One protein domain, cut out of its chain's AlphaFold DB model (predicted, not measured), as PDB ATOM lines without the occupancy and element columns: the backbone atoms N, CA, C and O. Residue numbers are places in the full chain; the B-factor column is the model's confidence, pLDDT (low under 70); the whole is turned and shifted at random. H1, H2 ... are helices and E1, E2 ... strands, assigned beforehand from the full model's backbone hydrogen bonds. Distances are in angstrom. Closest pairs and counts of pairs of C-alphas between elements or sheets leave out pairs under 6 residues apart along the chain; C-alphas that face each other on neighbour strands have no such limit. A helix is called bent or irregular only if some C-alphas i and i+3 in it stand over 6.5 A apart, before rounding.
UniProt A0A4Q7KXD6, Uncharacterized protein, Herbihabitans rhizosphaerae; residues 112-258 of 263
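This is residues 112 to 258 of the 263 residues of an uncharacterized protein of Herbihabitans rhizosphaerae (UniProt A0A4Q7KXD6). Two small antiparallel sheets, each with one helix over a face, make up this domain: the long helix H1 covers E1 and E2 of a three-stranded sheet, and the short H2 packs on E6 and E7 of a four-stranded one. The sheets come near each other where the end of E3 meets the end of E7, and two long stretches without named elements, residues 142 to 164 and 177 to 200, lead out and back. The printed part has 147 residues, with H1, E1 to E7 and H2 in that order; the sheets run E1 E2 E3 and E4 E5 E6 E7, both antiparallel. The class is mixed, helices and strands, with under half of the residues in named elements. The whole is compact, with a radius of gyration of the C-alphas of 15.0 A and spans of 41 by 41 by 29 A.

Begin at H1, residues 112 to 132, which has a kink of 39 degrees near residue 126 and is irregular, but only just: C-alphas 127 and 130 are 6.8 A apart. Next find E1, residues 137 to 141, E2, 165 to 169, and E3, 172 to 176, a meander, each strand the antiparallel neighbour of the one before. Look for N 140 and O 166 at 2.9 A, and N 167 and O 174 at 3.0 A, within hydrogen-bond range. H1 is on one face of this sheet, in two layers, at a height over the sheet of 7.1 A; it lies over E1, the closest C-alphas being those of Arg 122 and Ala 141, 5.3 A apart. Further on, E4, residues 201 to 205, E5, 211 to 217, E6, 220 to 226, and E7, 232 to 237, form a second meander, with N 204 and O 212 at 2.8 A, N 213 and O 224 at 2.8 A, and N 223 and O 235 at 2.8 A. The closest C-alphas of E3 and E7, His 176 and Gly 237, are 5.6 A apart. Last comes H2, residues 249 to 256, on this sheet over E6 at a height of 7.7 A, slantwise to the strands at 45 degrees to E6 on the local plane; its closest C-alphas to E6 are those of Ala 256 and His 225, 5.6 A apart. H1, with residue 132 alone, and H2 only just touch, with 3 pairs of C-alphas within 8 A, the closest Ile 132 and Gln 251 at 6.1 A. In H2 every O i to N i+4 pair is within hydrogen-bond range; in H1, 15 of 17 are.

Find C-alpha 112 at (-84.709, -43.577, 40.690); from there H1 runs 29.4 A to C-alpha 132 at (-113.158, -41.070, 47.685). E5 is 19.9 A long, E6 19.4 A and E7 16.5 A. H2 ends at C-alpha 256, (-104.474, -43.509, 54.569).

The C-alphas farthest apart, Gly 171 and Gly 186, are 42.1 A apart. The printed part has no cut. The links E1 to E2, E3 to E4 and E7 to H2 are long. Look for low confidence, pLDDT under 70, at residue 149, residues 176 to 198 and residues 240 to 242; the mean of the printed part is 83.4.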
ATOM      1  N   GLU A 112     -83.890 -43.105  41.813       96.06
ATOM      2  CA  GLU A 112     -84.709 -43.577  40.690       96.06
ATOM      3  C   GLU A 112     -85.977 -44.302  41.160       96.06
ATOM      4  O   GLU A 112     -87.077 -43.963  40.719       96.06
ATOM      5  N   GLN A 113     -85.849 -45.227  42.117       94.31
ATOM      6  CA  GLN A 113     -87.003 -45.910  42.711       94.31
ATOM      7  C   GLN A 113     -87.961 -44.918  43.380       94.31
ATOM      8  O   GLN A 113     -89.173 -45.018  43.196       94.31
ATOM      9  N   LEU A 114     -87.433 -43.923  44.097       93.06
ATOM     10  CA  LEU A 114     -88.243 -42.882  44.732       93.06
ATOM     11  C   LEU A 114     -88.984 -42.009  43.713       93.06
ATOM     12  O   LEU A 114     -90.151 -41.692  43.936       93.06
ATOM     13  N   ARG A 115     -88.366 -41.666  42.573       94.38
ATOM     14  CA  ARG A 115     -89.069 -40.976  41.471       94.38
ATOM     15  C   ARG A 115     -90.199 -41.838  40.920       94.38
ATOM     16  O   ARG A 115     -91.303 -41.338  40.735       94.38
ATOM     17  N   ALA A 116     -89.961 -43.133  40.714       94.75
ATOM     18  CA  ALA A 116     -90.991 -44.046  40.220       94.75
ATOM     19  C   ALA A 116     -92.172 -44.185  41.202       94.75
ATOM     20  O   ALA A 116     -93.330 -44.190  40.781       94.75
ATOM     21  N   ILE A 117     -91.899 -44.264  42.509       92.19
ATOM     22  CA  ILE A 117     -92.931 -44.281  43.561       92.19
ATOM     23  C   ILE A 117     -93.692 -42.950  43.588       92.19
ATOM     24  O   ILE A 117     -94.923 -42.948  43.637       92.19
ATOM     25  N   SER A 118     -92.978 -41.826  43.508       92.31
ATOM     26  CA  SER A 118     -93.548 -40.477  43.463       92.31
ATOM     27  C   SER A 118     -94.522 -40.307  42.295       92.31
ATOM     28  O   SER A 118     -95.672 -39.921  42.504       92.31
ATOM     29  N   GLU A 119     -94.119 -40.692  41.082       94.31
ATOM     30  CA  GLU A 119     -94.965 -40.596  39.890       94.31
ATOM     31  C   GLU A 119     -96.189 -41.513  39.959       94.31
ATOM     32  O   GLU A 119     -97.302 -41.087  39.642       94.31
ATOM     33  N   ARG A 120     -96.024 -42.749  40.450       94.12
ATOM     34  CA  ARG A 120     -97.149 -43.671  40.666       94.12
ATOM     35  C   ARG A 120     -98.149 -43.111  41.675       94.12
ATOM     36  O   ARG A 120     -99.353 -43.177  41.443       94.12
ATOM     37  N   THR A 121     -97.654 -42.541  42.771       91.19
ATOM     38  CA  THR A 121     -98.477 -41.939  43.828       91.19
ATOM     39  C   THR A 121     -99.231 -40.718  43.301       91.19
ATOM     40  O   THR A 121    -100.438 -40.590  43.507       91.19
ATOM     41  N   ARG A 122     -98.546 -39.853  42.546       92.19
ATOM     42  CA  ARG A 122     -99.138 -38.687  41.879       92.19
ATOM     43  C   ARG A 122    -100.267 -39.088  40.929       92.19
ATOM     44  O   ARG A 122    -101.362 -38.532  41.013       92.19
ATOM     45  N   ALA A 123    -100.023 -40.081  40.072       93.31
ATOM     46  CA  ALA A 123    -101.024 -40.611  39.150       93.31
ATOM     47  C   ALA A 123    -102.222 -41.222  39.894       93.31
ATOM     48  O   ALA A 123    -103.368 -40.919  39.563       93.31
ATOM     49  N   TYR A 124    -101.960 -42.010  40.943       91.44
ATOM     50  CA  TYR A 124    -102.991 -42.603  41.793       91.44
ATOM     51  C   TYR A 124    -103.943 -41.543  42.363       91.44
ATOM     52  O   TYR A 124    -105.160 -41.710  42.277       91.44
ATOM     53  N   PHE A 125    -103.428 -40.426  42.891       90.50
ATOM     54  CA  PHE A 125    -104.292 -39.364  43.417       90.50
ATOM     55  C   PHE A 125    -105.118 -38.679  42.332       90.50
ATOM     56  O   PHE A 125    -106.297 -38.412  42.566       90.50
ATOM     57  N   GLY A 126    -104.545 -38.473  41.144       90.00
ATOM     58  CA  GLY A 126    -105.270 -37.925  39.996       90.00
ATOM     59  C   GLY A 126    -106.484 -38.766  39.585       90.00
ATOM     60  O   GLY A 126    -107.490 -38.211  39.156       90.00
ATOM     61  N   THR A 127    -106.427 -40.090  39.758       89.94
ATOM     62  CA  THR A 127    -107.522 -40.996  39.370       89.94
ATOM     63  C   THR A 127    -108.453 -41.368  40.521       89.94
ATOM     64  O   THR A 127    -109.660 -41.498  40.332       89.94
ATOM     65  N   ARG A 128    -107.910 -41.598  41.722       90.19
ATOM     66  CA  ARG A 128    -108.650 -42.239  42.816       90.19
ATOM     67  C   ARG A 128    -109.393 -41.243  43.688       90.19
ATOM     68  O   ARG A 128    -110.470 -41.571  44.188       90.19
ATOM     69  N   LEU A 129    -108.858 -40.039  43.877       86.69
ATOM     70  CA  LEU A 129    -109.375 -39.143  44.910       86.69
ATOM     71  C   LEU A 129    -110.809 -38.683  44.630       86.69
ATOM     72  O   LEU A 129    -111.599 -38.608  45.562       86.69
ATOM     73  N   GLY A 130    -111.183 -38.500  43.359       87.38
ATOM     74  CA  GLY A 130    -112.568 -38.195  42.973       87.38
ATOM     75  C   GLY A 130    -113.574 -39.293  43.338       87.38
ATOM     76  O   GLY A 130    -114.751 -39.012  43.532       87.38
ATOM     77  N   THR A 131    -113.120 -40.542  43.496       90.25
ATOM     78  CA  THR A 131    -113.977 -41.648  43.962       90.25
ATOM     79  C   THR A 131    -114.118 -41.691  45.484       90.25
ATOM     80  O   THR A 131    -115.101 -42.220  45.989       90.25
ATOM     81  N   ILE A 132    -113.147 -41.135  46.216       90.25
ATOM     82  CA  ILE A 132    -113.158 -41.070  47.685       90.25
ATOM     83  C   ILE A 132    -113.888 -39.809  48.160       90.25
ATOM     84  O   ILE A 132    -114.567 -39.838  49.185       90.25
ATOM     85  N   VAL A 133    -113.768 -38.715  47.407       89.00
ATOM     86  CA  VAL A 133    -114.354 -37.406  47.701       89.00
ATOM     87  C   VAL A 133    -115.411 -37.092  46.642       89.00
ATOM     88  O   VAL A 133    -115.076 -36.532  45.595       89.00
ATOM     89  N   PRO A 134    -116.684 -37.469  46.867       90.81
ATOM     90  CA  PRO A 134    -117.756 -37.159  45.933       90.81
ATOM     91  C   PRO A 134    -117.807 -35.660  45.629       90.81
ATOM     92  O   PRO A 134    -117.699 -34.835  46.532       90.81
ATOM     93  N   GLY A 135    -117.940 -35.311  44.350       91.00
ATOM     94  CA  GLY A 135    -117.955 -33.916  43.898       91.00
ATOM     95  C   GLY A 135    -116.574 -33.265  43.745       91.00
ATOM     96  O   GLY A 135    -116.504 -32.128  43.280       91.00
ATOM     97  N   ALA A 136    -115.476 -33.959  44.070       92.12
ATOM     98  CA  ALA A 136    -114.139 -33.432  43.819       92.12
ATOM     99  C   ALA A 136    -113.834 -33.349  42.316       92.12
ATOM    100  O   ALA A 136    -113.955 -34.315  41.563       92.12
ATOM    101  N   THR A 137    -113.381 -32.175  41.895       93.38
ATOM    102  CA  THR A 137    -112.970 -31.844  40.528       93.38
ATOM    103  C   THR A 137    -111.592 -31.186  40.541       93.38
ATOM    104  O   THR A 137    -111.085 -30.825  41.603       93.38
ATOM    105  N   GLN A 138    -110.961 -31.035  39.371       92.62
ATOM    106  CA  GLN A 138    -109.632 -30.411  39.236       92.62
ATOM    107  C   GLN A 138    -108.584 -30.994  40.202       92.62
ATOM    108  O   GLN A 138    -107.789 -30.256  40.784       92.62
ATOM    109  N   VAL A 139    -108.613 -32.314  40.404       91.88
ATOM    110  CA  VAL A 139    -107.676 -32.986  41.303       91.88
ATOM    111  C   VAL A 139    -106.281 -32.955  40.686       91.88
ATOM    112  O   VAL A 139    -106.078 -33.461  39.582       91.88
ATOM    113  N   SER A 140    -105.313 -32.389  41.400       91.50
ATOM    114  CA  SER A 140    -103.915 -32.379  40.977       91.50
ATOM    115  C   SER A 140    -102.988 -32.620  42.155       91.50
ATOM    116  O   SER A 140    -103.082 -31.939  43.171       91.50
ATOM    117  N   ALA A 141    -102.063 -33.561  42.002       90.62
ATOM    118  CA  ALA A 141    -101.029 -33.843  42.986       90.62
ATOM    119  C   ALA A 141     -99.678 -33.276  42.524       90.62
ATOM    120  O   ALA A 141     -99.329 -33.371  41.342       90.62
ATOM    121  N   THR A 142     -98.904 -32.701  43.447       90.12
ATOM    122  CA  THR A 142     -97.518 -32.298  43.172       90.12
ATOM    123  C   THR A 142     -96.631 -33.530  42.996       90.12
ATOM    124  O   THR A 142     -97.003 -34.645  43.366       90.12
ATOM    125  N   SER A 143     -95.419 -33.348  42.472       90.25
ATOM    126  CA  SER A 143     -94.383 -34.370  42.642       90.25
ATOM    127  C   SER A 143     -94.106 -34.564  44.132       90.25
ATOM    128  O   SER A 143     -94.007 -33.591  44.886       90.25
ATOM    129  N   PHE A 144     -94.001 -35.819  44.554       89.25
ATOM    130  CA  PHE A 144     -93.652 -36.185  45.918       89.25
ATOM    131  C   PHE A 144     -92.128 -36.284  46.052       89.25
ATOM    132  O   PHE A 144     -91.464 -36.861  45.189       89.25
ATOM    133  N   GLY A 145     -91.562 -35.728  47.120       88.62
ATOM    134  CA  GLY A 145     -90.115 -35.706  47.334       88.62
ATOM    135  C   GLY A 145     -89.737 -35.380  48.773       88.62
ATOM    136  O   GLY A 145     -90.448 -35.735  49.708       88.62
ATOM    137  N   THR A 146     -88.596 -34.729  48.972       85.12
ATOM    138  CA  THR A 146     -88.221 -34.149  50.268       85.12
ATOM    139  C   THR A 146     -89.105 -32.943  50.600       85.12
ATOM    140  O   THR A 146     -89.762 -32.364  49.733       85.12
ATOM    141  N   ASN A 147     -89.077 -32.515  51.860       78.62
ATOM    142  CA  ASN A 147     -89.649 -31.235  52.285       78.62
ATOM    143  C   ASN A 147     -88.782 -30.015  51.912       78.62
ATOM    144  O   ASN A 147     -89.128 -28.896  52.291       78.62
ATOM    145  N   ARG A 148     -87.647 -30.207  51.226       77.94
ATOM    146  CA  ARG A 148     -86.750 -29.113  50.840       77.94
ATOM    147  C   ARG A 148     -87.243 -28.466  49.554       77.94
ATOM    148  O   ARG A 148     -87.766 -29.138  48.672       77.94
ATOM    149  N   VAL A 149     -87.067 -27.151  49.455       64.94
ATOM    150  CA  VAL A 149     -87.394 -26.385  48.249       64.94
ATOM    151  C   VAL A 149     -86.235 -26.513  47.251       64.94
ATOM    152  O   VAL A 149     -85.086 -26.315  47.655       64.94
ATOM    153  N   PRO A 150     -86.505 -26.791  45.962       76.25
ATOM    154  CA  PRO A 150     -87.822 -27.022  45.359       76.25
ATOM    155  C   PRO A 150     -88.428 -28.388  45.732       76.25
ATOM    156  O   PRO A 150     -87.729 -29.401  45.754       76.25
ATOM    157  N   TYR A 151     -89.745 -28.409  45.975       75.31
ATOM    158  CA  TYR A 151     -90.495 -29.643  46.237       75.31
ATOM    159  C   TYR A 151     -90.306 -30.671  45.112       75.31
ATOM    160  O   TYR A 151     -90.106 -30.315  43.950       75.31
ATOM    161  N   GLY A 152     -90.401 -31.957  45.455       81.31
ATOM    162  CA  GLY A 152     -90.281 -33.056  44.491       81.31
ATOM    163  C   GLY A 152     -88.848 -33.531  44.230       81.31
ATOM    164  O   GLY A 152     -88.664 -34.527  43.535       81.31
ATOM    165  N   GLN A 153     -87.826 -32.890  44.811       90.69
ATOM    166  CA  GLN A 153     -86.477 -33.462  44.823       90.69
ATOM    167  C   GLN A 153     -86.449 -34.756  45.638       90.69
ATOM    168  O   GLN A 153     -87.028 -34.813  46.719       90.69
ATOM    169  N   VAL A 154     -85.735 -35.767  45.147       91.81
ATOM    170  CA  VAL A 154     -85.475 -37.019  45.868       91.81
ATOM    171  C   VAL A 154     -83.975 -37.266  45.948       91.81
ATOM    172  O   VAL A 154     -83.239 -36.927  45.019       91.81
ATOM    173  N   ILE A 155     -83.535 -37.860  47.053       91.69
ATOM    174  CA  ILE A 155     -82.136 -38.221  47.302       91.69
ATOM    175  C   ILE A 155     -82.026 -39.710  47.641       91.69
ATOM    176  O   ILE A 155     -82.967 -40.294  48.178       91.69
ATOM    177  N   ASP A 156     -80.886 -40.327  47.332       92.81
ATOM    178  CA  ASP A 156     -80.639 -41.731  47.674       92.81
ATOM    179  C   ASP A 156     -80.772 -41.972  49.182       92.81
ATOM    180  O   ASP A 156     -80.343 -41.163  50.007       92.81
ATOM    181  N   GLY A 157     -81.377 -43.103  49.547       87.88
ATOM    182  CA  GLY A 157     -81.555 -43.501  50.942       87.88
ATOM    183  C   GLY A 157     -82.628 -42.719  51.704       87.88
ATOM    184  O   GLY A 157     -82.827 -42.989  52.888       87.88
ATOM    185  N   GLN A 158     -83.340 -41.789  51.058       87.00
ATOM    186  CA  GLN A 158     -84.490 -41.113  51.654       87.00
ATOM    187  C   GLN A 158     -85.590 -42.120  52.024       87.00
ATOM    188  O   GLN A 158     -85.881 -43.067  51.293       87.00
ATOM    189  N   ARG A 159     -86.203 -41.893  53.190       84.31
ATOM    190  CA  ARG A 159     -87.152 -42.817  53.833       84.31
ATOM    191  C   ARG A 159     -88.570 -42.281  53.954       84.31
ATOM    192  O   ARG A 159     -89.354 -42.858  54.686       84.31
ATOM    193  N   HIS A 160     -88.873 -41.170  53.300       84.94
ATOM    194  CA  HIS A 160     -90.200 -40.567  53.283       84.94
ATOM    195  C   HIS A 160     -90.391 -39.838  51.963       84.94
ATOM    196  O   HIS A 160     -89.420 -39.381  51.376       84.94
ATOM    197  N   LEU A 161     -91.623 -39.665  51.510       87.31
ATOM    198  CA  LEU A 161     -91.956 -38.773  50.407       87.31
ATOM    199  C   LEU A 161     -93.025 -37.797  50.898       87.31
ATOM    200  O   LEU A 161     -93.826 -38.132  51.754       87.31
ATOM    201  N   ILE A 162     -93.011 -36.556  50.438       88.31
ATOM    202  CA  ILE A 162     -93.967 -35.526  50.852       88.31
ATOM    203  C   ILE A 162     -94.449 -34.813  49.596       88.31
ATOM    204  O   ILE A 162     -93.641 -34.472  48.732       88.31
ATOM    205  N   GLY A 163     -95.757 -34.596  49.501       88.81
ATOM    206  CA  GLY A 163     -96.393 -33.877  48.405       88.81
ATOM    207  C   GLY A 163     -97.643 -33.148  48.883       88.81
ATOM    208  O   GLY A 163     -97.979 -33.166  50.066       88.81
ATOM    209  N   PHE A 164     -98.317 -32.492  47.949       88.88
ATOM    210  CA  PHE A 164     -99.585 -31.811  48.173       88.88
ATOM    211  C   PHE A 164    -100.591 -32.277  47.133       88.88
ATOM    212  O   PHE A 164    -100.216 -32.645  46.015       88.88
ATOM    213  N   VAL A 165    -101.868 -32.260  47.505       89.06
ATOM    214  CA  VAL A 165    -102.959 -32.557  46.583       89.06
ATOM    215  C   VAL A 165    -103.976 -31.434  46.646       89.06
ATOM    216  O   VAL A 165    -104.552 -31.151  47.695       89.06
ATOM    217  N   ASP A 166    -104.196 -30.811  45.500       89.50
ATOM    218  CA  ASP A 166    -105.258 -29.845  45.294       89.50
ATOM    219  C   ASP A 166    -106.502 -30.544  44.765       89.50
ATOM    220  O   ASP A 166    -106.413 -31.485  43.972       89.50
ATOM    221  N   LEU A 167    -107.666 -30.043  45.160       90.50
ATOM    222  CA  LEU A 167    -108.956 -30.463  44.627       90.50
ATOM    223  C   LEU A 167    -109.984 -29.336  44.778       90.50
ATOM    224  O   LEU A 167    -109.843 -28.450  45.617       90.50
ATOM    225  N   THR A 168    -111.035 -29.358  43.966       90.50
ATOM    226  CA  THR A 168    -112.150 -28.407  44.030       90.50
ATOM    227  C   THR A 168    -113.430 -29.142  44.404       90.50
ATOM    228  O   THR A 168    -113.805 -30.077  43.704       90.50
ATOM    229  N   VAL A 169    -114.108 -28.714  45.469       90.38
ATOM    230  CA  VAL A 169    -115.435 -29.221  45.879       90.38
ATOM    231  C   VAL A 169    -116.384 -28.036  45.956       90.38
ATOM    232  O   VAL A 169    -115.999 -26.984  46.463       90.38
ATOM    233  N   ASP A 170    -117.593 -28.172  45.409       91.12
ATOM    234  CA  ASP A 170    -118.629 -27.127  45.429       91.12
ATOM    235  C   ASP A 170    -118.125 -25.750  44.950       91.12
ATOM    236  O   ASP A 170    -118.403 -24.704  45.533       91.12
ATOM    237  N   GLY A 171    -117.304 -25.752  43.891       89.75
ATOM    238  CA  GLY A 171    -116.724 -24.541  43.296       89.75
ATOM    239  C   GLY A 171    -115.617 -23.871  44.120       89.75
ATOM    240  O   GLY A 171    -115.086 -22.841  43.705       89.75
ATOM    241  N   ARG A 172    -115.227 -24.441  45.266       88.56
ATOM    242  CA  ARG A 172    -114.155 -23.930  46.126       88.56
ATOM    243  C   ARG A 172    -112.903 -24.777  45.954       88.56
ATOM    244  O   ARG A 172    -112.951 -25.996  46.097       88.56
ATOM    245  N   ARG A 173    -111.773 -24.130  45.655       86.75
ATOM    246  CA  ARG A 173    -110.473 -24.804  45.574       86.75
ATOM    247  C   ARG A 173    -109.897 -24.985  46.970       86.75
ATOM    248  O   ARG A 173    -109.746 -24.020  47.718       86.75
ATOM    249  N   TYR A 174    -109.551 -26.220  47.281       82.94
ATOM    250  CA  TYR A 174    -108.877 -26.617  48.499       82.94
ATOM    251  C   TYR A 174    -107.483 -27.114  48.145       82.94
ATOM    252  O   TYR A 174    -107.297 -27.870  47.191       82.94
ATOM    253  N   GLU A 175    -106.508 -26.683  48.932       74.38
ATOM    254  CA  GLU A 175    -105.177 -27.271  48.937       74.38
ATOM    255  C   GLU A 175    -105.074 -28.107  50.201       74.38
ATOM    256  O   GLU A 175    -105.190 -27.580  51.312       74.38
ATOM    257  N   HIS A 176    -104.860 -29.404  50.027       64.44
ATOM    258  CA  HIS A 176    -104.603 -30.305  51.129       64.44
ATOM    259  C   HIS A 176    -103.121 -30.602  51.210       64.44
ATOM    260  O   HIS A 176    -102.502 -31.071  50.249       64.44
ATOM    261  N   GLY A 177    -102.576 -30.410  52.408       58.41
ATOM    262  CA  GLY A 177    -101.308 -30.999  52.804       58.41
ATOM    263  C   GLY A 177    -101.399 -32.503  52.871       58.41
ATOM    264  O   GLY A 177    -101.391 -33.074  53.951       58.41
ATOM    265  N   LEU A 178    -101.453 -33.182  51.735       61.25
ATOM    266  CA  LEU A 178    -101.355 -34.624  51.736       61.25
ATOM    267  C   LEU A 178     -99.902 -35.047  51.956       61.25
ATOM    268  O   LEU A 178     -99.186 -35.462  51.046       61.25
ATOM    269  N   GLN A 179     -99.482 -35.000  53.209       61.94
ATOM    270  CA  GLN A 179     -98.202 -35.536  53.598       61.94
ATOM    271  C   GLN A 179     -98.295 -37.061  53.661       61.94
ATOM    272  O   GLN A 179     -98.437 -37.601  54.751       61.94
ATOM    273  N   VAL A 180     -98.182 -37.749  52.519       60.09
ATOM    274  CA  VAL A 180     -97.985 -39.208  52.481       60.09
ATOM    275  C   VAL A 180     -96.594 -39.511  53.032       60.09
ATOM    276  O   VAL A 180     -95.702 -39.875  52.283       60.09
ATOM    277  N   LEU A 181     -96.398 -39.331  54.342       61.78
ATOM    278  CA  LEU A 181     -95.213 -39.775  55.066       61.78
ATOM    279  C   LEU A 181     -95.156 -41.274  54.926       61.78
ATOM    280  O   LEU A 181     -95.731 -42.005  55.723       61.78
ATOM    281  N   LEU A 182     -94.467 -41.704  53.888       59.25
ATOM    282  CA  LEU A 182     -94.116 -43.082  53.702       59.25
ATOM    283  C   LEU A 182     -92.902 -43.373  54.568       59.25
ATOM    284  O   LEU A 182     -91.838 -43.649  54.028       59.25
ATOM    285  N   ASN A 183     -93.043 -43.227  55.889       58.84
ATOM    286  CA  ASN A 183     -91.959 -43.551  56.799       58.84
ATOM    287  C   ASN A 183     -91.644 -45.029  56.607       58.84
ATOM    288  O   ASN A 183     -92.506 -45.896  56.784       58.84
ATOM    289  N   GLY A 184     -90.425 -45.284  56.144       51.50
ATOM    290  CA  GLY A 184     -89.900 -46.629  56.032       51.50
ATOM    291  C   GLY A 184     -89.714 -47.252  57.418       51.50
ATOM    292  O   GLY A 184     -89.667 -46.544  58.430       51.50
ATOM    293  N   PRO A 185     -89.543 -48.579  57.484       49.62
ATOM    294  CA  PRO A 185     -89.301 -49.238  58.754       49.62
ATOM    295  C   PRO A 185     -88.057 -48.661  59.446       49.62
ATOM    296  O   PRO A 185     -87.040 -48.419  58.797       49.62
ATOM    297  N   GLY A 186     -88.130 -48.448  60.761       53.28
ATOM    298  CA  GLY A 186     -86.999 -48.000  61.580       53.28
ATOM    299  C   GLY A 186     -86.749 -46.489  61.637       53.28
ATOM    300  O   GLY A 186     -85.747 -46.088  62.226       53.28
ATOM    301  N   ASP A 187     -87.620 -45.648  61.073       60.03
ATOM    302  CA  ASP A 187     -87.771 -44.288  61.610       60.03
ATOM    303  C   ASP A 187     -88.481 -44.421  62.971       60.03
ATOM    304  O   ASP A 187     -89.494 -45.132  63.028       60.03
ATOM    305  N   PRO A 188     -87.980 -43.826  64.081       56.06
ATOM    306  CA  PRO A 188     -88.767 -43.754  65.306       56.06
ATOM    307  C   PRO A 188     -90.071 -43.117  64.887       56.06
ATOM    308  O   PRO A 188     -90.044 -42.028  64.321       56.06
ATOM    309  N   ALA A 189     -91.177 -43.837  65.028       56.78
ATOM    310  CA  ALA A 189     -92.424 -43.416  64.435       56.78
ATOM    311  C   ALA A 189     -92.786 -42.030  64.970       56.78
ATOM    312  O   ALA A 189     -93.271 -41.881  66.093       56.78
ATOM    313  N   GLN A 190     -92.469 -41.007  64.181       52.00
ATOM    314  CA  GLN A 190     -92.687 -39.630  64.561       52.00
ATOM    315  C   GLN A 190     -94.207 -39.482  64.605       52.00
ATOM    316  O   GLN A 190     -94.867 -39.543  63.569       52.00
ATOM    317  N   GLY A 191     -94.768 -39.422  65.816       51.22
ATOM    318  CA  GLY A 191     -96.216 -39.403  66.042       51.22
ATOM    319  C   GLY A 191     -96.874 -40.735  66.430       51.22
ATOM    320  O   GLY A 191     -98.100 -40.821  66.362       51.22
ATOM    321  N   LEU A 192     -96.122 -41.771  66.848       54.34
ATOM    322  CA  LEU A 192     -96.728 -42.916  67.567       54.34
ATOM    323  C   LEU A 192     -97.453 -42.451  68.838       54.34
ATOM    324  O   LEU A 192     -98.477 -43.025  69.214       54.34
ATOM    325  N   ASP A 193     -96.940 -41.394  69.463       60.25
ATOM    326  CA  ASP A 193     -97.648 -40.672  70.500       60.25
ATOM    327  C   ASP A 193     -98.555 -39.638  69.848       60.25
ATOM    328  O   ASP A 193     -98.106 -38.694  69.201       60.25
ATOM    329  N   CYS A 194     -99.847 -39.872  70.028       66.25
ATOM    330  CA  CYS A 194    -100.917 -38.890  70.089       66.25
ATOM    331  C   CYS A 194    -100.528 -37.635  70.903       66.25
ATOM    332  O   CYS A 194    -101.032 -37.467  72.010       66.25
ATOM    333  N   GLY A 195     -99.597 -36.817  70.402       63.25
ATOM    334  CA  GLY A 195     -99.013 -35.665  71.086       63.25
ATOM    335  C   GLY A 195     -98.733 -35.880  72.582       63.25
ATOM    336  O   GLY A 195     -98.618 -36.997  73.084       63.25
ATOM    337  N   MET A 196     -98.642 -34.780  73.331       55.44
ATOM    338  CA  MET A 196     -98.812 -34.828  74.791       55.44
ATOM    339  C   MET A 196    -100.296 -34.859  75.185       55.44
ATOM    340  O   MET A 196    -100.637 -35.304  76.281       55.44
ATOM    341  N   ASP A 197    -101.182 -34.411  74.291       67.31
ATOM    342  CA  ASP A 197    -102.614 -34.352  74.539       67.31
ATOM    343  C   ASP A 197    -103.337 -35.548  73.910       67.31
ATOM    344  O   ASP A 197    -103.818 -35.522  72.779       67.31
ATOM    345  N   ARG A 198    -103.461 -36.619  74.696       67.06
ATOM    346  CA  ARG A 198    -104.203 -37.818  74.288       67.06
ATOM    347  C   ARG A 198    -105.689 -37.555  74.028       67.06
ATOM    348  O   ARG A 198    -106.334 -38.413  73.432       67.06
ATOM    349  N   SER A 199    -106.249 -36.428  74.479       72.94
ATOM    350  CA  SER A 199    -107.684 -36.152  74.333       72.94
ATOM    351  C   SER A 199    -108.092 -35.860  72.887       72.94
ATOM    352  O   SER A 199    -109.237 -36.109  72.510       72.94
ATOM    353  N   THR A 200    -107.157 -35.412  72.047       82.94
ATOM    354  CA  THR A 200    -107.420 -35.052  70.646       82.94
ATOM    355  C   THR A 200    -107.118 -36.175  69.658       82.94
ATOM    356  O   THR A 200    -107.317 -36.009  68.449       82.94
ATOM    357  N   CYS A 201    -106.671 -37.331  70.155       87.94
ATOM    358  CA  CYS A 201    -106.196 -38.429  69.334       87.94
ATOM    359  C   CYS A 201    -106.967 -39.725  69.586       87.94
ATOM    360  O   CYS A 201    -107.006 -40.268  70.689       87.94
ATOM    361  N   THR A 202    -107.548 -40.267  68.523       89.19
ATOM    362  CA  THR A 202    -108.249 -41.550  68.537       89.19
ATOM    363  C   THR A 202    -107.399 -42.611  67.859       89.19
ATOM    364  O   THR A 202    -106.920 -42.412  66.745       89.19
ATOM    365  N   ARG A 203    -107.243 -43.771  68.502       88.44
ATOM    366  CA  ARG A 203    -106.603 -44.951  67.909       88.44
ATOM    367  C   ARG A 203    -107.661 -45.977  67.508       88.44
ATOM    368  O   ARG A 203    -108.546 -46.301  68.297       88.44
ATOM    369  N   ILE A 204    -107.543 -46.507  66.296       90.19
ATOM    370  CA  ILE A 204    -108.466 -47.473  65.697       90.19
ATOM    371  C   ILE A 204    -107.652 -48.702  65.284       90.19
ATOM    372  O   ILE A 204    -106.875 -48.652  64.332       90.19
ATOM    373  N   ALA A 205    -107.799 -49.805  66.014       89.75
ATOM    374  CA  ALA A 205    -107.152 -51.070  65.671       89.75
ATOM    375  C   ALA A 205    -107.857 -51.708  64.479       89.75
ATOM    376  O   ALA A 205    -109.074 -51.592  64.314       89.75
ATOM    377  N   ARG A 206    -107.081 -52.416  63.665       90.19
ATOM    378  CA  ARG A 206    -107.564 -53.110  62.477       90.19
ATOM    379  C   ARG A 206    -107.499 -54.631  62.694       90.19
ATOM    380  O   ARG A 206    -106.729 -55.102  63.535       90.19
ATOM    381  N   PRO A 207    -108.330 -55.426  61.993       89.00
ATOM    382  CA  PRO A 207    -108.345 -56.882  62.157       89.00
ATOM    383  C   PRO A 207    -107.024 -57.577  61.807       89.00
ATOM    384  O   PRO A 207    -106.728 -58.620  62.378       89.00
ATOM    385  N   ASP A 208    -106.239 -56.993  60.903       88.56
ATOM    386  CA  ASP A 208    -104.934 -57.486  60.452       88.56
ATOM    387  C   ASP A 208    -103.795 -57.193  61.444       88.56
ATOM    388  O   ASP A 208    -102.670 -57.618  61.211       88.56
ATOM    389  N   GLY A 209    -104.059 -56.485  62.544       88.19
ATOM    390  CA  GLY A 209    -103.041 -56.067  63.511       88.19
ATOM    391  C   GLY A 209    -102.404 -54.712  63.197       88.19
ATOM    392  O   GLY A 209    -101.651 -54.205  64.024       88.19
ATOM    393  N   SER A 210    -102.746 -54.080  62.070       91.88
ATOM    394  CA  SER A 210    -102.390 -52.686  61.825       91.88
ATOM    395  C   SER A 210    -103.252 -51.754  62.691       91.88
ATOM    396  O   SER A 210    -104.200 -52.172  63.372       91.88
ATOM    397  N   PHE A 211    -102.943 -50.459  62.703       91.94
ATOM    398  CA  PHE A 211    -103.814 -49.483  63.354       91.94
ATOM    399  C   PHE A 211    -103.750 -48.116  62.682       91.94
ATOM    400  O   PHE A 211    -102.777 -47.760  62.022       91.94
ATOM    401  N   VAL A 212    -104.809 -47.339  62.877       92.62
ATOM    402  CA  VAL A 212    -104.920 -45.956  62.419       92.62
ATOM    403  C   VAL A 212    -104.968 -45.038  63.635       92.62
ATOM    404  O   VAL A 212    -105.633 -45.359  64.620       92.62
ATOM    405  N   THR A 213    -104.276 -43.906  63.586       91.62
ATOM    406  CA  THR A 213    -104.484 -42.795  64.519       91.62
ATOM    407  C   THR A 213    -105.160 -41.637  63.798       91.62
ATOM    408  O   THR A 213    -104.882 -41.380  62.627       91.62
ATOM    409  N   VAL A 214    -106.071 -40.964  64.491       92.25
ATOM    410  CA  VAL A 214    -106.767 -39.761  64.034       92.25
ATOM    411  C   VAL A 214    -106.534 -38.683  65.080       92.25
ATOM    412  O   VAL A 214    -107.050 -38.793  66.186       92.25
ATOM    413  N   GLU A 215    -105.762 -37.662  64.738       90.62
ATOM    414  CA  GLU A 215    -105.402 -36.537  65.605       90.62
ATOM    415  C   GLU A 215    -106.018 -35.244  65.064       90.62
ATOM    416  O   GLU A 215    -106.084 -35.037  63.849       90.62
ATOM    417  N   ARG A 216    -106.491 -34.373  65.961       88.50
ATOM    418  CA  ARG A 216    -107.101 -33.084  65.612       88.50
ATOM    419  C   ARG A 216    -106.442 -31.949  66.375       88.50
ATOM    420  O   ARG A 216    -106.525 -31.904  67.596       88.50
ATOM    421  N   GLU A 217    -105.869 -30.990  65.664       85.88
ATOM    422  CA  GLU A 217    -105.191 -29.853  66.289       85.88
ATOM    423  C   GLU A 217    -105.367 -28.594  65.443       85.88
ATOM    424  O   GLU A 217    -105.100 -28.603  64.244       85.88
ATOM    425  N   GLY A 218    -105.835 -27.495  66.045       83.50
ATOM    426  CA  GLY A 218    -105.867 -26.187  65.376       83.50
ATOM    427  C   GLY A 218    -106.668 -26.142  64.064       83.50
ATOM    428  O   GLY A 218    -106.307 -25.401  63.155       83.50
ATOM    429  N   GLY A 219    -107.725 -26.952  63.933       81.31
ATOM    430  CA  GLY A 219    -108.503 -27.078  62.689       81.31
ATOM    431  C   GLY A 219    -107.858 -27.973  61.622       81.31
ATOM    432  O   GLY A 219    -108.386 -28.087  60.517       81.31
ATOM    433  N   MET A 220    -106.739 -28.622  61.949       85.38
ATOM    434  CA  MET A 220    -106.118 -29.671  61.150       85.38
ATOM    435  C   MET A 220    -106.578 -31.045  61.632       85.38
ATOM    436  O   MET A 220    -106.843 -31.251  62.818       85.38
ATOM    437  N   MET A 221    -106.648 -31.994  60.705       89.12
ATOM    438  CA  MET A 221    -106.872 -33.405  60.990       89.12
ATOM    439  C   MET A 221    -105.728 -34.217  60.396       89.12
ATOM    440  O   MET A 221    -105.486 -34.160  59.190       89.12
ATOM    441  N   PHE A 222    -105.065 -35.009  61.229       89.50
ATOM    442  CA  PHE A 222    -104.036 -35.949  60.815       89.50
ATOM    443  C   PHE A 222    -104.574 -37.366  60.940       89.50
ATOM    444  O   PHE A 222    -104.982 -37.785  62.018       89.50
ATOM    445  N   VAL A 223    -104.543 -38.119  59.847       91.88
ATOM    446  CA  VAL A 223    -104.865 -39.545  59.854       91.88
ATOM    447  C   VAL A 223    -103.626 -40.326  59.468       91.88
ATOM    448  O   VAL A 223    -103.094 -40.132  58.379       91.88
ATOM    449  N   THR A 224    -103.166 -41.202  60.354       91.75
ATOM    450  CA  THR A 224    -101.927 -41.957  60.168       91.75
ATOM    451  C   THR A 224    -102.200 -43.448  60.256       91.75
ATOM    452  O   THR A 224    -102.646 -43.935  61.289       91.75
ATOM    453  N   HIS A 225    -101.923 -44.191  59.189       92.56
ATOM    454  CA  HIS A 225    -102.007 -45.647  59.168       92.56
ATOM    455  C   HIS A 225    -100.624 -46.262  59.392       92.56
ATOM    456  O   HIS A 225     -99.688 -45.978  58.651       92.56
ATOM    457  N   TYR A 226    -100.528 -47.123  60.399       90.75
ATOM    458  CA  TYR A 226     -99.338 -47.869  60.790       90.75
ATOM    459  C   TYR A 226     -99.491 -49.324  60.360       90.75
ATOM    460  O   TYR A 226    -100.234 -50.083  60.986       90.75
ATOM    461  N   ARG A 227     -98.823 -49.708  59.271       91.81
ATOM    462  CA  ARG A 227     -98.973 -51.028  58.644       91.81
ATOM    463  C   ARG A 227     -98.023 -52.060  59.235       91.81
ATOM    464  O   ARG A 227     -96.980 -51.723  59.787       91.81
ATOM    465  N   ASN A 228     -98.355 -53.337  59.078       90.50
ATOM    466  CA  ASN A 228     -97.527 -54.433  59.592       90.50
ATOM    467  C   ASN A 228     -96.208 -54.626  58.832       90.50
ATOM    468  O   ASN A 228     -95.288 -55.237  59.362       90.50
ATOM    469  N   ASP A 229     -96.099 -54.098  57.613       88.88
ATOM    470  CA  ASP A 229     -94.864 -54.089  56.818       88.88
ATOM    471  C   ASP A 229     -93.905 -52.947  57.210       88.88
ATOM    472  O   ASP A 229     -92.849 -52.785  56.598       88.88
ATOM    473  N   GLY A 230     -94.265 -52.162  58.232       85.94
ATOM    474  CA  GLY A 230     -93.509 -51.013  58.721       85.94
ATOM    475  C   GLY A 230     -93.645 -49.753  57.873       85.94
ATOM    476  O   GLY A 230     -92.918 -48.798  58.125       85.94
ATOM    477  N   VAL A 231     -94.564 -49.724  56.901       88.06
ATOM    478  CA  VAL A 231     -94.922 -48.500  56.182       88.06
ATOM    479  C   VAL A 231     -95.900 -47.680  57.024       88.06
ATOM    480  O   VAL A 231     -96.922 -48.182  57.504       88.06
ATOM    481  N   GLN A 232     -95.608 -46.391  57.172       89.25
ATOM    482  CA  GLN A 232     -96.581 -45.408  57.640       89.25
ATOM    483  C   GLN A 232     -97.240 -44.727  56.434       89.25
ATOM    484  O   GLN A 232     -96.610 -44.559  55.397       89.25
ATOM    485  N   VAL A 233     -98.504 -44.327  56.552       90.56
ATOM    486  CA  VAL A 233     -99.138 -43.399  55.606       90.56
ATOM    487  C   VAL A 233     -99.866 -42.340  56.408       90.56
ATOM    488  O   VAL A 233    -100.831 -42.660  57.100       90.56
ATOM    489  N   ARG A 234     -99.423 -41.085  56.312       90.31
ATOM    490  CA  ARG A 234    -100.114 -39.942  56.918       90.31
ATOM    491  C   ARG A 234    -100.938 -39.192  55.868       90.31
ATOM    492  O   ARG A 234    -100.607 -39.149  54.688       90.31
ATOM    493  N   VAL A 235    -102.050 -38.625  56.302       90.31
ATOM    494  CA  VAL A 235    -102.924 -37.741  55.533       90.31
ATOM    495  C   VAL A 235    -103.179 -36.541  56.427       90.31
ATOM    496  O   VAL A 235    -103.686 -36.716  57.532       90.31
ATOM    497  N   CYS A 236    -102.812 -35.337  55.986       88.06
ATOM    498  CA  CYS A 236    -103.145 -34.112  56.703       88.06
ATOM    499  C   CYS A 236    -104.205 -33.322  55.924       88.06
ATOM    500  O   CYS A 236    -104.024 -32.912  54.778       88.06
ATOM    501  N   GLY A 237    -105.360 -33.132  56.550       83.69
ATOM    502  CA  GLY A 237    -106.359 -32.180  56.098       83.69
ATOM    503  C   GLY A 237    -106.178 -30.880  56.864       83.69
ATOM    504  O   GLY A 237    -106.454 -30.850  58.059       83.69
ATOM    505  N   TYR A 238    -105.764 -29.809  56.194       77.94
ATOM    506  CA  TYR A 238    -105.830 -28.452  56.737       77.94
ATOM    507  C   TYR A 238    -106.580 -27.541  55.767       77.94
ATOM    508  O   TYR A 238    -106.635 -27.812  54.568       77.94
ATOM    509  N   VAL A 239    -107.144 -26.447  56.278       70.56
ATOM    510  CA  VAL A 239    -107.740 -25.390  55.453       70.56
ATOM    511  C   VAL A 239    -106.941 -24.113  55.679       70.56
ATOM    512  O   VAL A 239    -106.836 -23.641  56.808       70.56
ATOM    513  N   LYS A 240    -106.355 -23.540  54.617       67.38
ATOM    514  CA  LYS A 240    -105.564 -22.291  54.716       67.38
ATOM    515  C   LYS A 240    -106.383 -21.096  55.217       67.38
ATOM    516  O   LYS A 240    -105.822 -20.135  55.730       67.38
ATOM    517  N   GLN A 241    -107.697 -21.131  55.022       65.81
ATOM    518  CA  GLN A 241    -108.652 -20.119  55.463       65.81
ATOM    519  C   GLN A 241    -109.699 -20.824  56.323       65.81
ATOM    520  O   GLN A 241    -110.125 -21.908  55.947       65.81
ATOM    521  N   HIS A 242    -110.085 -20.243  57.461       64.44
ATOM    522  CA  HIS A 242    -111.042 -20.829  58.410       64.44
ATOM    523  C   HIS A 242    -112.175 -21.614  57.718       64.44
ATOM    524  O   HIS A 242    -112.867 -21.079  56.848       64.44
ATOM    525  N   GLY A 243    -112.356 -22.882  58.087       72.88
ATOM    526  CA  GLY A 243    -113.380 -23.747  57.505       72.88
ATOM    527  C   GLY A 243    -113.148 -25.227  57.793       72.88
ATOM    528  O   GLY A 243    -112.103 -25.618  58.309       72.88
ATOM    529  N   THR A 244    -114.140 -26.045  57.451       78.69
ATOM    530  CA  THR A 244    -114.052 -27.506  57.537       78.69
ATOM    531  C   THR A 244    -113.237 -28.038  56.353       78.69
ATOM    532  O   THR A 244    -113.521 -27.648  55.215       78.69
ATOM    533  N   PRO A 245    -112.238 -28.914  56.570       80.88
ATOM    534  CA  PRO A 245    -111.586 -29.624  55.473       80.88
ATOM    535  C   PRO A 245    -112.632 -30.387  54.642       80.88
ATOM    536  O   PRO A 245    -113.506 -31.016  55.232       80.88
ATOM    537  N   PRO A 246    -112.566 -30.394  53.299       82.62
ATOM    538  CA  PRO A 246    -113.505 -31.162  52.471       82.62
ATOM    539  C   PRO A 246    -113.346 -32.682  52.606       82.62
ATOM    540  O   PRO A 246    -114.196 -33.415  52.115       82.62
ATOM    541  N   LEU A 247    -112.282 -33.169  53.259       88.06
ATOM    542  CA  LEU A 247    -112.171 -34.574  53.643       88.06
ATOM    543  C   LEU A 247    -112.844 -34.799  54.995       88.06
ATOM    544  O   LEU A 247    -112.402 -34.262  56.012       88.06
ATOM    545  N   THR A 248    -113.852 -35.665  55.019       91.88
ATOM    546  CA  THR A 248    -114.352 -36.244  56.268       91.88
ATOM    547  C   THR A 248    -113.296 -37.164  56.889       91.88
ATOM    548  O   THR A 248    -112.381 -37.640  56.209       91.88
ATOM    549  N   GLU A 249    -113.430 -37.468  58.183       92.38
ATOM    550  CA  GLU A 249    -112.556 -38.446  58.849       92.38
ATOM    551  C   GLU A 249    -112.557 -39.790  58.105       92.38
ATOM    552  O   GLU A 249    -111.496 -40.331  57.805       92.38
ATOM    553  N   GLY A 250    -113.739 -40.299  57.742       94.12
ATOM    554  CA  GLY A 250    -113.868 -41.566  57.023       94.12
ATOM    555  C   GLY A 250    -113.142 -41.560  55.675       94.12
ATOM    556  O   GLY A 250    -112.498 -42.547  55.323       94.12
ATOM    557  N   GLN A 251    -113.177 -40.439  54.951       93.12
ATOM    558  CA  GLN A 251    -112.448 -40.279  53.691       93.12
ATOM    559  C   GLN A 251    -110.936 -40.228  53.908       93.12
ATOM    560  O   GLN A 251    -110.193 -40.883  53.181       93.12
ATOM    561  N   ALA A 252    -110.465 -39.508  54.927       91.75
ATOM    562  CA  ALA A 252    -109.045 -39.460  55.256       91.75
ATOM    563  C   ALA A 252    -108.509 -40.831  55.715       91.75
ATOM    564  O   ALA A 252    -107.424 -41.233  55.293       91.75
ATOM    565  N   ILE A 253    -109.292 -41.592  56.493       94.12
ATOM    566  CA  ILE A 253    -108.995 -42.994  56.834       94.12
ATOM    567  C   ILE A 253    -108.951 -43.854  55.573       94.12
ATOM    568  O   ILE A 253    -108.011 -44.631  55.409       94.12
ATOM    569  N   ALA A 254    -109.922 -43.718  54.666       93.81
ATOM    570  CA  ALA A 254    -109.944 -44.474  53.417       93.81
ATOM    571  C   ALA A 254    -108.687 -44.211  52.572       93.81
ATOM    572  O   ALA A 254    -108.073 -45.161  52.097       93.81
ATOM    573  N   VAL A 255    -108.246 -42.952  52.461       91.56
ATOM    574  CA  VAL A 255    -106.986 -42.610  51.781       91.56
ATOM    575  C   VAL A 255    -105.786 -43.227  52.500       91.56
ATOM    576  O   VAL A 255    -105.003 -43.926  51.867       91.56
ATOM    577  N   ALA A 256    -105.633 -43.016  53.813       92.00
ATOM    578  CA  ALA A 256    -104.474 -43.509  54.569       92.00
ATOM    579  C   ALA A 256    -104.362 -45.050  54.558       92.00
ATOM    580  O   ALA A 256    -103.270 -45.631  54.600       92.00
ATOM    581  N   THR A 257    -105.508 -45.727  54.492       94.00
ATOM    582  CA  THR A 257    -105.595 -47.190  54.465       94.00
ATOM    583  C   THR A 257    -105.566 -47.799  53.067       94.00
ATOM    584  O   THR A 257    -105.568 -49.026  52.974       94.00
ATOM    585  N   ASP A 258    -105.471 -47.001  51.998       93.19
ATOM    586  CA  ASP A 258    -105.470 -47.540  50.639       93.19
ATOM    587  C   ASP A 258    -104.187 -48.353  50.360       93.19
ATOM    588  O   ASP A 258    -103.070 -47.835  50.517       93.19
TER     589      ASP A 258